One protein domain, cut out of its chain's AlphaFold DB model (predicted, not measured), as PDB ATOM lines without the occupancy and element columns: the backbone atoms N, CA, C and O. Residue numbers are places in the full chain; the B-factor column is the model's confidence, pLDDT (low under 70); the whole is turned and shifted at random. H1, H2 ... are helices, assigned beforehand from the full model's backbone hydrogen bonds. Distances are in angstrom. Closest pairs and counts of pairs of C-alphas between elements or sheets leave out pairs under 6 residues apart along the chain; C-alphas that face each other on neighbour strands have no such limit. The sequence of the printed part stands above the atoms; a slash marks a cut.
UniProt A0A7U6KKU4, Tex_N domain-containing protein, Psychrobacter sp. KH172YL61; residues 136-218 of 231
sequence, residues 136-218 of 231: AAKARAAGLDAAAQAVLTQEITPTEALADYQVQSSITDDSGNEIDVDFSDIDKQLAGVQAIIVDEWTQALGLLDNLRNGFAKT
ATOM      1  N   ALA A 136      21.730   2.762  11.523       91.56
ATOM      2  CA  ALA A 136      20.870   2.002  12.428       91.56
ATOM      3  C   ALA A 136      21.054   2.414  13.897       91.56
ATOM      4  O   ALA A 136      20.082   2.740  14.566       91.56
ATOM      5  N   ALA A 137      22.297   2.482  14.395       89.31
ATOM      6  CA  ALA A 137      22.570   2.921  15.769       89.31
ATOM      7  C   ALA A 137      22.071   4.351  16.026       89.31
ATOM      8  O   ALA A 137      21.477   4.630  17.061       89.31
ATOM      9  N   LYS A 138      22.261   5.239  15.047       90.81
ATOM     10  CA  LYS A 138      21.746   6.613  15.066       90.81
ATOM     11  C   LYS A 138      20.218   6.664  15.139       90.81
ATOM     12  O   LYS A 138      19.673   7.429  15.925       90.81
ATOM     13  N   ALA A 139      19.538   5.842  14.342       93.06
ATOM     14  CA  ALA A 139      18.083   5.751  14.336       93.06
ATOM     15  C   ALA A 139      17.532   5.159  15.648       93.06
ATOM     16  O   ALA A 139      16.551   5.673  16.181       93.06
ATOM     17  N   ARG A 140      18.195   4.143  16.223       91.88
ATOM     18  CA  ARG A 140      17.838   3.594  17.545       91.88
ATOM     19  C   ARG A 140      17.991   4.635  18.650       91.88
ATOM     20  O   ARG A 140      17.068   4.811  19.436       91.88
ATOM     21  N   ALA A 141      19.102   5.374  18.658       90.06
ATOM     22  CA  ALA A 141      19.321   6.478  19.595       90.06
ATOM     23  C   ALA A 141      18.265   7.592  19.456       90.06
ATOM     24  O   ALA A 141      17.932   8.254  20.433       90.06
ATOM     25  N   ALA A 142      17.709   7.774  18.254       92.00
ATOM     26  CA  ALA A 142      16.604   8.695  18.002       92.00
ATOM     27  C   ALA A 142      15.226   8.156  18.438       92.00
ATOM     28  O   ALA A 142      14.248   8.891  18.364       92.00
ATOM     29  N   GLY A 143      15.121   6.899  18.888       92.50
ATOM     30  CA  GLY A 143      13.860   6.277  19.306       92.50
ATOM     31  C   GLY A 143      13.048   5.632  18.176       92.50
ATOM     32  O   GLY A 143      11.896   5.267  18.391       92.50
ATOM     33  N   LEU A 144      13.628   5.449  16.984       95.00
ATOM     34  CA  LEU A 144      12.941   4.834  15.831       95.00
ATOM     35  C   LEU A 144      12.811   3.301  15.927       95.00
ATOM     36  O   LEU A 144      12.214   2.674  15.053       95.00
ATOM     37  N   ASP A 145      13.353   2.689  16.981       93.62
ATOM     38  CA  ASP A 145      13.360   1.235  17.189       93.62
ATOM     39  C   ASP A 145      11.941   0.653  17.314       93.62
ATOM     40  O   ASP A 145      11.613  -0.339  16.667       93.62
ATOM     41  N   ALA A 146      11.050   1.339  18.042       94.06
ATOM     42  CA  ALA A 146       9.657   0.915  18.197       94.06
ATOM     43  C   ALA A 146       8.907   0.870  16.853       94.06
ATOM     44  O   ALA A 146       8.149  -0.066  16.599       94.06
ATOM     45  N   ALA A 147       9.155   1.848  15.977       95.12
ATOM     46  CA  ALA A 147       8.561   1.885  14.645       95.12
ATOM     47  C   ALA A 147       9.093   0.739  13.770       95.12
ATOM     48  O   ALA A 147       8.311   0.049  13.119       95.12
ATOM     49  N   ALA A 148      10.405   0.480  13.798       95.19
ATOM     50  CA  ALA A 148      10.997  -0.655  13.090       95.19
ATOM     51  C   ALA A 148      10.410  -1.999  13.550       95.19
ATOM     52  O   ALA A 148      10.008  -2.812  12.716       95.19
ATOM     53  N   GLN A 149      10.266  -2.195  14.863       94.25
ATOM     54  CA  GLN A 149       9.674  -3.409  15.414       94.25
ATOM     55  C   GLN A 149       8.200  -3.569  15.022       94.25
ATOM     56  O   GLN A 149       7.753  -4.677  14.716       94.25
ATOM     57  N   ALA A 150       7.432  -2.476  15.011       94.06
ATOM     58  CA  ALA A 150       6.028  -2.505  14.617       94.06
ATOM     59  C   ALA A 150       5.866  -2.898  13.138       94.06
ATOM     60  O   ALA A 150       5.046  -3.761  12.831       94.06
ATOM     61  N   VAL A 151       6.713  -2.372  12.243       94.25
ATOM     62  CA  VAL A 151       6.742  -2.781  10.823       94.25
ATOM     63  C   VAL A 151       7.005  -4.279  10.673       94.25
ATOM     64  O   VAL A 151       6.352  -4.940   9.869       94.25
ATOM     65  N   LEU A 152       7.937  -4.832  11.451       91.69
ATOM     66  CA  LEU A 152       8.303  -6.246  11.356       91.69
ATOM     67  C   LEU A 152       7.250  -7.199  11.935       91.69
ATOM     68  O   LEU A 152       7.182  -8.351  11.509       91.69
ATOM     69  N   THR A 153       6.450  -6.753  12.907       93.50
ATOM     70  CA  THR A 153       5.589  -7.649  13.702       93.50
ATOM     71  C   THR A 153       4.090  -7.444  13.524       93.50
ATOM     72  O   THR A 153       3.333  -8.364  13.824       93.50
ATOM     73  N   GLN A 154       3.643  -6.274  13.062       90.56
ATOM     74  CA  GLN A 154       2.223  -5.895  13.082       90.56
ATOM     75  C   GLN A 154       1.583  -5.806  11.688       90.56
ATOM     76  O   GLN A 154       0.428  -5.407  11.592       90.56
ATOM     77  N   GLU A 155       2.302  -6.173  10.620       86.19
ATOM     78  CA  GLU A 155       1.837  -6.066   9.220       86.19
ATOM     79  C   GLU A 155       1.314  -4.661   8.841       86.19
ATOM     80  O   GLU A 155       0.466  -4.509   7.964       86.19
ATOM     81  N   ILE A 156       1.833  -3.617   9.494       93.75
ATOM     82  CA  ILE A 156       1.486  -2.218   9.220       93.75
ATOM     83  C   ILE A 156       2.479  -1.573   8.256       93.75
ATOM     84  O   ILE A 156       3.623  -2.016   8.101       93.75
ATOM     85  N   THR A 157       2.064  -0.481   7.621       93.62
ATOM     86  CA  THR A 157       2.972   0.291   6.774       93.62
ATOM     87  C   THR A 157       4.001   1.059   7.618       93.62
ATOM     88  O   THR A 157       3.700   1.488   8.735       93.62
ATOM     89  N   PRO A 158       5.214   1.317   7.090       92.31
ATOM     90  CA  PRO A 158       6.215   2.133   7.782       92.31
ATOM     91  C   PRO A 158       5.729   3.529   8.181       92.31
ATOM     92  O   PRO A 158       6.156   4.064   9.199       92.31
ATOM     93  N   THR A 159       4.823   4.119   7.400       94.00
ATOM     94  CA  THR A 159       4.234   5.426   7.710       94.00
ATOM     95  C   THR A 159       3.284   5.348   8.904       94.00
ATOM     96  O   THR A 159       3.328   6.222   9.763       94.00
ATOM     97  N   GLU A 160       2.465   4.298   8.996       94.00
ATOM     98  CA  GLU A 160       1.591   4.066  10.156       94.00
ATOM     99  C   GLU A 160       2.404   3.790  11.425       94.00
ATOM    100  O   GLU A 160       2.080   4.315  12.485       94.00
ATOM    101  N   ALA A 161       3.507   3.045  11.311       93.62
ATOM    102  CA  ALA A 161       4.406   2.764  12.430       93.62
ATOM    103  C   ALA A 161       5.063   4.023  13.032       93.62
ATOM    104  O   ALA A 161       5.506   4.004  14.179       93.62
ATOM    105  N   LEU A 162       5.130   5.114  12.263       94.00
ATOM    106  CA  LEU A 162       5.691   6.400  12.677       94.00
ATOM    107  C   LEU A 162       4.634   7.391  13.185       94.00
ATOM    108  O   LEU A 162       4.999   8.502  13.560       94.00
ATOM    109  N   ALA A 163       3.349   7.018  13.225       91.19
ATOM    110  CA  ALA A 163       2.259   7.941  13.557       91.19
ATOM    111  C   ALA A 163       2.441   8.649  14.915       91.19
ATOM    112  O   ALA A 163       2.136   9.836  15.031       91.19
ATOM    113  N   ASP A 164       2.990   7.939  15.903       88.88
ATOM    114  CA  ASP A 164       3.213   8.446  17.262       88.88
ATOM    115  C   ASP A 164       4.666   8.893  17.520       88.88
ATOM    116  O   ASP A 164       5.018   9.276  18.640       88.88
ATOM    117  N   TYR A 165       5.537   8.846  16.506       92.56
ATOM    118  CA  TYR A 165       6.941   9.222  16.660       92.56
ATOM    119  C   TYR A 165       7.102  10.742  16.815       92.56
ATOM    120  O   TYR A 165       6.553  11.536  16.051       92.56
ATOM    121  N   GLN A 166       7.919  11.154  17.787       88.75
ATOM    122  CA  GLN A 166       8.275  12.553  18.016       88.75
ATOM    123  C   GLN A 166       9.782  12.749  17.874       88.75
ATOM    124  O   GLN A 166      10.577  12.060  18.521       88.75
ATOM    125  N   VAL A 167      10.164  13.728  17.050       88.25
ATOM    126  CA  VAL A 167      11.567  14.076  16.801       88.25
ATOM    127  C   VAL A 167      12.223  14.526  18.104       88.25
ATOM    128  O   VAL A 167      11.791  15.489  18.737       88.25
ATOM    129  N   GLN A 168      13.286  13.827  18.492       85.25
ATOM    130  CA  GLN A 168      14.061  14.148  19.684       85.25
ATOM    131  C   GLN A 168      14.887  15.423  19.466       85.25
ATOM    132  O   GLN A 168      15.490  15.611  18.411       85.25
ATOM    133  N   SER A 169      14.923  16.306  20.469       79.19
ATOM    134  CA  SER A 169      15.654  17.583  20.386       79.19
ATOM    135  C   SER A 169      17.169  17.433  20.552       79.19
ATOM    136  O   SER A 169      17.920  18.276  20.073       79.19
ATOM    137  N   SER A 170      17.616  16.380  21.237       83.38
ATOM    138  CA  SER A 170      19.019  15.969  21.331       83.38
ATOM    139  C   SER A 170      19.068  14.444  21.336       83.38
ATOM    140  O   SER A 170      18.212  13.793  21.937       83.38
ATOM    141  N   ILE A 171      20.032  13.881  20.612       84.06
ATOM    142  CA  ILE A 171      20.214  12.439  20.439       84.06
ATOM    143  C   ILE A 171      21.611  12.106  20.942       84.06
ATOM    144  O   ILE A 171      22.586  12.702  20.489       84.06
ATOM    145  N   THR A 172      21.720  11.157  21.866       84.31
ATOM    146  CA  THR A 172      22.997  10.750  22.463       84.31
ATOM    147  C   THR A 172      23.317   9.293  22.165       84.31
ATOM    148  O   THR A 172      22.412   8.469  22.075       84.31
ATOM    149  N   ASP A 173      24.600   8.957  22.043       80.56
ATOM    150  CA  ASP A 173      25.039   7.562  21.961       80.56
ATOM    151  C   ASP A 173      24.995   6.858  23.327       80.56
ATOM    152  O   ASP A 173      24.786   7.489  24.363       80.56
ATOM    153  N   ASP A 174      25.263   5.549  23.349       73.06
ATOM    154  CA  ASP A 174      25.298   4.737  24.580       73.06
ATOM    155  C   ASP A 174      26.337   5.219  25.617       73.06
ATOM    156  O   ASP A 174      26.382   4.732  26.743       73.06
ATOM    157  N   SER A 175      27.226   6.149  25.246       79.06
ATOM    158  CA  SER A 175      28.201   6.781  26.143       79.06
ATOM    159  C   SER A 175      27.814   8.208  26.547       79.06
ATOM    160  O   SER A 175      28.620   8.883  27.183       79.06
ATOM    161  N   GLY A 176      26.614   8.667  26.185       79.38
ATOM    162  CA  GLY A 176      26.099   9.994  26.513       79.38
ATOM    163  C   GLY A 176      26.656  11.127  25.647       79.38
ATOM    164  O   GLY A 176      26.482  12.289  26.002       79.38
ATOM    165  N   ASN A 177      27.330  10.828  24.531       83.69
ATOM    166  CA  ASN A 177      27.820  11.866  23.622       83.69
ATOM    167  C   ASN A 177      26.725  12.261  22.637       83.69
ATOM    168  O   ASN A 177      26.116  11.382  22.028       83.69
ATOM    169  N   GLU A 178      26.532  13.561  22.418       84.62
ATOM    170  CA  GLU A 178      25.604  14.044  21.397       84.62
ATOM    171  C   GLU A 178      26.017  13.579  19.996       84.62
ATOM    172  O   GLU A 178      27.191  13.599  19.606       84.62
ATOM    173  N   ILE A 179      25.018  13.150  19.234       84.25
ATOM    174  CA  ILE A 179      25.142  12.704  17.860       84.25
ATOM    175  C   ILE A 179      24.429  13.716  16.970       84.25
ATOM    176  O   ILE A 179      23.219  13.897  17.061       84.25
ATOM    177  N   ASP A 180      25.177  14.306  16.043       83.56
ATOM    178  CA  ASP A 180      24.604  15.123  14.980       83.56
ATOM    179  C   ASP A 180      23.913  14.226  13.936       83.56
ATOM    180  O   ASP A 180      24.565  13.512  13.153       83.56
ATOM    181  N   VAL A 181      22.581  14.189  14.006       84.56
ATOM    182  CA  VAL A 181      21.687  13.483  13.083       84.56
ATOM    183  C   VAL A 181      20.372  14.230  12.935       84.56
ATOM    184  O   VAL A 181      19.860  14.818  13.881       84.56
ATOM    185  N   ASP A 182      19.811  14.152  11.734       88.12
ATOM    186  CA  ASP A 182      18.575  14.826  11.374       88.12
ATOM    187  C   ASP A 182      17.504  13.790  11.007       88.12
ATOM    188  O   ASP A 182      17.671  13.021  10.061       88.12
ATOM    189  N   PHE A 183      16.411  13.785  11.770       91.88
ATOM    190  CA  PHE A 183      15.194  13.004  11.519       91.88
ATOM    191  C   PHE A 183      13.951  13.912  11.520       91.88
ATOM    192  O   PHE A 183      12.866  13.501  11.933       91.88
ATOM    193  N   SER A 184      14.122  15.173  11.104       89.88
ATOM    194  CA  SER A 184      13.073  16.203  11.114       89.88
ATOM    195  C   SER A 184      11.947  15.971  10.106       89.88
ATOM    196  O   SER A 184      10.844  16.473  10.312       89.88
ATOM    197  N   ASP A 185      12.200  15.205   9.043       92.62
ATOM    198  CA  ASP A 185      11.221  14.878   8.008       92.62
ATOM    199  C   ASP A 185      10.938  13.372   7.917       92.62
ATOM    200  O   ASP A 185      11.715  12.531   8.380       92.62
ATOM    201  N   ILE A 186       9.788  13.045   7.319       93.25
ATOM    202  CA  ILE A 186       9.289  11.671   7.214       93.25
ATOM    203  C   ILE A 186      10.212  10.773   6.382       93.25
ATOM    204  O   ILE A 186      10.397   9.609   6.728       93.25
ATOM    205  N   ASP A 187      10.850  11.297   5.333       94.88
ATOM    206  CA  ASP A 187      11.728  10.511   4.462       94.88
ATOM    207  C   ASP A 187      12.987  10.061   5.217       94.88
ATOM    208  O   ASP A 187      13.396   8.900   5.131       94.88
ATOM    209  N   LYS A 188      13.572  10.948   6.029       94.75
ATOM    210  CA  LYS A 188      14.702  10.623   6.908       94.75
ATOM    211  C   LYS A 188      14.305   9.629   7.994       94.75
ATOM    212  O   LYS A 188      15.085   8.726   8.297       94.75
ATOM    213  N   GLN A 189      13.108   9.761   8.567       95.06
ATOM    214  CA  GLN A 189      12.591   8.807   9.556       95.06
ATOM    215  C   GLN A 189      12.418   7.413   8.944       95.06
ATOM    216  O   GLN A 189      12.897   6.433   9.513       95.06
ATOM    217  N   LEU A 190      11.827   7.326   7.749       96.00
ATOM    218  CA  LEU A 190      11.683   6.078   6.997       96.00
ATOM    219  C   LEU A 190      13.040   5.453   6.663       96.00
ATOM    220  O   LEU A 190      13.216   4.247   6.835       96.00
ATOM    221  N   ALA A 191      14.024   6.258   6.254       95.94
ATOM    222  CA  ALA A 191      15.390   5.785   6.036       95.94
ATOM    223  C   ALA A 191      16.035   5.256   7.333       95.94
ATOM    224  O   ALA A 191      16.767   4.266   7.304       95.94
ATOM    225  N   GLY A 192      15.744   5.881   8.477       95.06
ATOM    226  CA  GLY A 192      16.167   5.408   9.795       95.06
ATOM    227  C   GLY A 192      15.548   4.057  10.160       95.06
ATOM    228  O   GLY A 192      16.276   3.129  10.510       95.06
ATOM    229  N   VAL A 193      14.230   3.917  10.002       96.06
ATOM    230  CA  VAL A 193      13.504   2.649  10.204       96.06
ATOM    231  C   VAL A 193      14.060   1.552   9.293       96.06
ATOM    232  O   VAL A 193      14.390   0.462   9.759       96.06
ATOM    233  N   GLN A 194      14.252   1.852   8.005       95.56
ATOM    234  CA  GLN A 194      14.863   0.932   7.048       95.56
ATOM    235  C   GLN A 194      16.261   0.496   7.498       95.56
ATOM    236  O   GLN A 194      16.592  -0.685   7.416       95.56
ATOM    237  N   ALA A 195      17.088   1.431   7.975       94.88
ATOM    238  CA  ALA A 195      18.433   1.113   8.434       94.88
ATOM    239  C   ALA A 195      18.427   0.141   9.621       94.88
ATOM    240  O   ALA A 195      19.261  -0.762   9.646       94.88
ATOM    241  N   ILE A 196      17.495   0.297  10.569       94.12
ATOM    242  CA  ILE A 196      17.332  -0.622  11.708       94.12
ATOM    243  C   ILE A 196      16.961  -2.024  11.218       94.12
ATOM    244  O   ILE A 196      17.623  -2.991  11.592       94.12
ATOM    245  N   ILE A 197      15.964  -2.125  10.336       93.94
ATOM    246  CA  ILE A 197      15.495  -3.408   9.793       93.94
ATOM    247  C   ILE A 197      16.610  -4.126   9.021       93.94
ATOM    248  O   ILE A 197      16.841  -5.319   9.209       93.94
ATOM    249  N   VAL A 198      17.343  -3.404   8.167       92.06
ATOM    250  CA  VAL A 198      18.474  -3.974   7.419       92.06
ATOM    251  C   VAL A 198      19.569  -4.460   8.368       92.06
ATOM    252  O   VAL A 198      20.115  -5.540   8.156       92.06
ATOM    253  N   ASP A 199      19.888  -3.694   9.412       90.00
ATOM    254  CA  ASP A 199      20.882  -4.087  10.414       90.00
ATOM    255  C   ASP A 199      20.482  -5.396  11.118       90.00
ATOM    256  O   ASP A 199      21.301  -6.311  11.204       90.00
ATOM    257  N   GLU A 200      19.211  -5.548  11.501       89.56
ATOM    258  CA  GLU A 200      18.670  -6.789  12.072       89.56
ATOM    259  C   GLU A 200      18.751  -7.972  11.093       89.56
ATOM    260  O   GLU A 200      19.267  -9.040  11.431       89.56
ATOM    261  N   TRP A 201      18.334  -7.787   9.838       89.69
ATOM    262  CA  TRP A 201      18.412  -8.837   8.817       89.69
ATOM    263  C   TRP A 201      19.845  -9.274   8.518       89.69
ATOM    264  O   TRP A 201      20.084 -10.452   8.254       89.69
ATOM    265  N   THR A 202      20.817  -8.361   8.587       86.06
ATOM    266  CA  THR A 202      22.230  -8.734   8.414       86.06
ATOM    267  C   THR A 202      22.776  -9.577   9.562       86.06
ATOM    268  O   THR A 202      23.796 -10.234   9.379       86.06
ATOM    269  N   GLN A 203      22.108  -9.602  10.717       85.31
ATOM    270  CA  GLN A 203      22.461 -10.450  11.860       85.31
ATOM    271  C   GLN A 203      21.695 -11.786  11.854       85.31
ATOM    272  O   GLN A 203      22.088 -12.728  12.541       85.31
ATOM    273  N   ALA A 204      20.655 -11.918  11.023       85.69
ATOM    274  CA  ALA A 204      19.899 -13.154  10.857       85.69
ATOM    275  C   ALA A 204      20.710 -14.211  10.080       85.69
ATOM    276  O   ALA A 204      20.705 -14.274   8.847       85.69
ATOM    277  N   LEU A 205      21.393 -15.086  10.821       79.50
ATOM    278  CA  LEU A 205      22.301 -16.102  10.274       79.50
ATOM    279  C   LEU A 205      21.641 -17.017   9.226       79.50
ATOM    280  O   LEU A 205      22.217 -17.260   8.164       79.50
ATOM    281  N   GLY A 206      20.410 -17.471   9.477       83.38
ATOM    282  CA  GLY A 206      19.668 -18.307   8.527       83.38
ATOM    283  C   GLY A 206      19.333 -17.591   7.211       83.38
ATOM    284  O   GLY A 206      19.362 -18.207   6.143       83.38
ATOM    285  N   LEU A 207      19.069 -16.280   7.256       86.44
ATOM    286  CA  LEU A 207      18.836 -15.479   6.051       86.44
ATOM    287  C   LEU A 207      20.118 -15.359   5.221       86.44
ATOM    288  O   LEU A 207      20.082 -15.562   4.006       86.44
ATOM    289  N   LEU A 208      21.252 -15.082   5.870       82.31
ATOM    290  CA  LEU A 208      22.551 -15.001   5.199       82.31
ATOM    291  C   LEU A 208      22.923 -16.311   4.498       82.31
ATOM    292  O   LEU A 208      23.410 -16.277   3.367       82.31
ATOM    293  N   ASP A 209      22.664 -17.456   5.127       83.50
ATOM    294  CA  ASP A 209      22.935 -18.758   4.515       83.50
ATOM    295  C   ASP A 209      22.060 -19.001   3.288       83.50
ATOM    296  O   ASP A 209      22.556 -19.433   2.244       83.50
ATOM    297  N   ASN A 210      20.767 -18.686   3.381       88.56
ATOM    298  CA  ASN A 210      19.846 -18.801   2.253       88.56
ATOM    299  C   ASN A 210      20.289 -17.922   1.080       88.56
ATOM    300  O   ASN A 210      20.316 -18.389  -0.062       88.56
ATOM    301  N   LEU A 211      20.698 -16.681   1.359       89.12
ATOM    302  CA  LEU A 211      21.207 -15.760   0.346       89.12
ATOM    303  C   LEU A 211      22.515 -16.257  -0.269       89.12
ATOM    304  O   LEU A 211      22.621 -16.277  -1.490       89.12
ATOM    305  N   ARG A 212      23.488 -16.713   0.529       84.88
ATOM    306  CA  ARG A 212      24.751 -17.266   0.006       84.88
ATOM    307  C   ARG A 212      24.513 -18.491  -0.867       84.88
ATOM    308  O   ARG A 212      25.042 -18.560  -1.971       84.88
ATOM    309  N   ASN A 213      23.692 -19.429  -0.402       87.62
ATOM    310  CA  ASN A 213      23.384 -20.654  -1.134       87.62
ATOM    311  C   ASN A 213      22.606 -20.375  -2.425       87.62
ATOM    312  O   ASN A 213      22.863 -21.011  -3.446       87.62
ATOM    313  N   GLY A 214      21.656 -19.438  -2.390       91.31
ATOM    314  CA  GLY A 214      20.919 -18.998  -3.572       91.31
ATOM    315  C   GLY A 214      21.829 -18.286  -4.567       91.31
ATOM    316  O   GLY A 214      21.915 -18.692  -5.725       91.31
ATOM    317  N   PHE A 215      22.577 -17.287  -4.096       92.31
ATOM    318  CA  PHE A 215      23.497 -16.498  -4.908       92.31
ATOM    319  C   PHE A 215      24.569 -17.375  -5.557       92.31
ATOM    320  O   PHE A 215      24.790 -17.263  -6.754       92.31
ATOM    321  N   ALA A 216      25.170 -18.320  -4.829       90.06
ATOM    322  CA  ALA A 216      26.169 -19.234  -5.387       90.06
ATOM    323  C   ALA A 216      25.631 -20.107  -6.539       90.06
ATOM    324  O   ALA A 216      26.401 -20.505  -7.409       90.06
ATOM    325  N   LYS A 217      24.323 -20.402  -6.569       93.19
ATOM    326  CA  LYS A 217      23.691 -21.186  -7.645       93.19
ATOM    327  C   LYS A 217      23.392 -20.361  -8.894       93.19
ATOM    328  O   LYS A 217      23.340 -20.929  -9.981       93.19
ATOM    329  N   THR A 218      23.137 -19.062  -8.743       94.50
ATOM    330  CA  THR A 218      22.626 -18.211  -9.831       94.50
ATOM    331  C   THR A 218      23.593 -17.118 -10.271       94.50
ATOM    332  O   THR A 218      23.375 -16.508 -11.314       94.50
TER     333      THR A 218
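What this domain is: This is residues 136 to 218 of the 231 residues of the protein "Tex_N domain-containing protein" of Psychrobacter sp. KH172YL61 (UniProt A0A7U6KKU4). A small helical body is built on the long helix H4, with H1 and H2 packed steeply across it, H3 packed on H2, and H5 sticking out as an arm that makes a corner with the end of H4. A long loop, residues 162 to 185, runs from H3 to the first residue of H4, at the end of the body away from H5. The printed part has 83 residues, with five named helices in the order H1, H2, H3, H4, H5 and no named strand; the class is all helix. The whole is loose, with a radius of gyration of the C-alphas of 15.0 A, and elongated, spanning 48 by 30 by 18 A.

Where its parts are: The printed part begins with H1, residues 136 to 141, 8.6 A long from first to last C-alpha, with C-alpha 136 at (20.870, 2.002, 12.428). H2, residues 145 to 153, is 12.3 A long, and H3, residues 158 to 161, is 5.0 A long. H4, residues 186 to 203, is the longest helix by residues; it measures 26.2 A and begins with C-alpha 186 at (9.289, 11.671, 7.214). H5, residues 205 to 218, is 20.2 A long and ends with C-alpha 218 at (22.626, -18.211, -9.831).

How they stand to each other: H4 is the hub and touches three helices. H1 touches H4 at a steep tilt of 64 degrees, opposite ways; their closest C-alphas, of Ala 136 and Ile 196, are 4.5 A apart. H2 touches H4, with residues 193 to 197 of H4 alone, at a steep tilt of 67 degrees, the same way; the closest C-alphas are those of Ala 148 and Val 193, 5.1 A apart. H3 touches H2, the closest C-alphas being those of Ala 147 and Ala 161 at 4.8 A. H3 and H4 only just touch, with 3 pairs of C-alphas within 8 A, through residues 190 to 193 of H4 alone; the closest C-alphas are those of Pro 158 and Leu 190, 6.8 A apart. H4 and H5 are close but not clearly touching and about perpendicular at 87 degrees; the closest C-alphas, of Thr 202 and Leu 208, are 7.1 A apart. H5 is apart from H1, H2 and H3. Each O i to N i+4 pair in H1, H2 and H4 is within hydrogen-bond range, as are 9 of 10 in H5; H3 is too short for such a pair, and its one O i to N i+3 pair is not within range.

The domain as a whole: The two C-alphas farthest apart, of Ser 169 and Lys 217, are 48.5 A from each other. Residues 201 to 218 stand free; without them the body spans 35 by 23 by 15 A. The link from H3 to H4, 24 residues, is long, and the links H1 to H2, H2 to H3 and H4 to H5 are tight. The printed part has no cut. Its mean pLDDT is 89.8, and no printed residue is under 70.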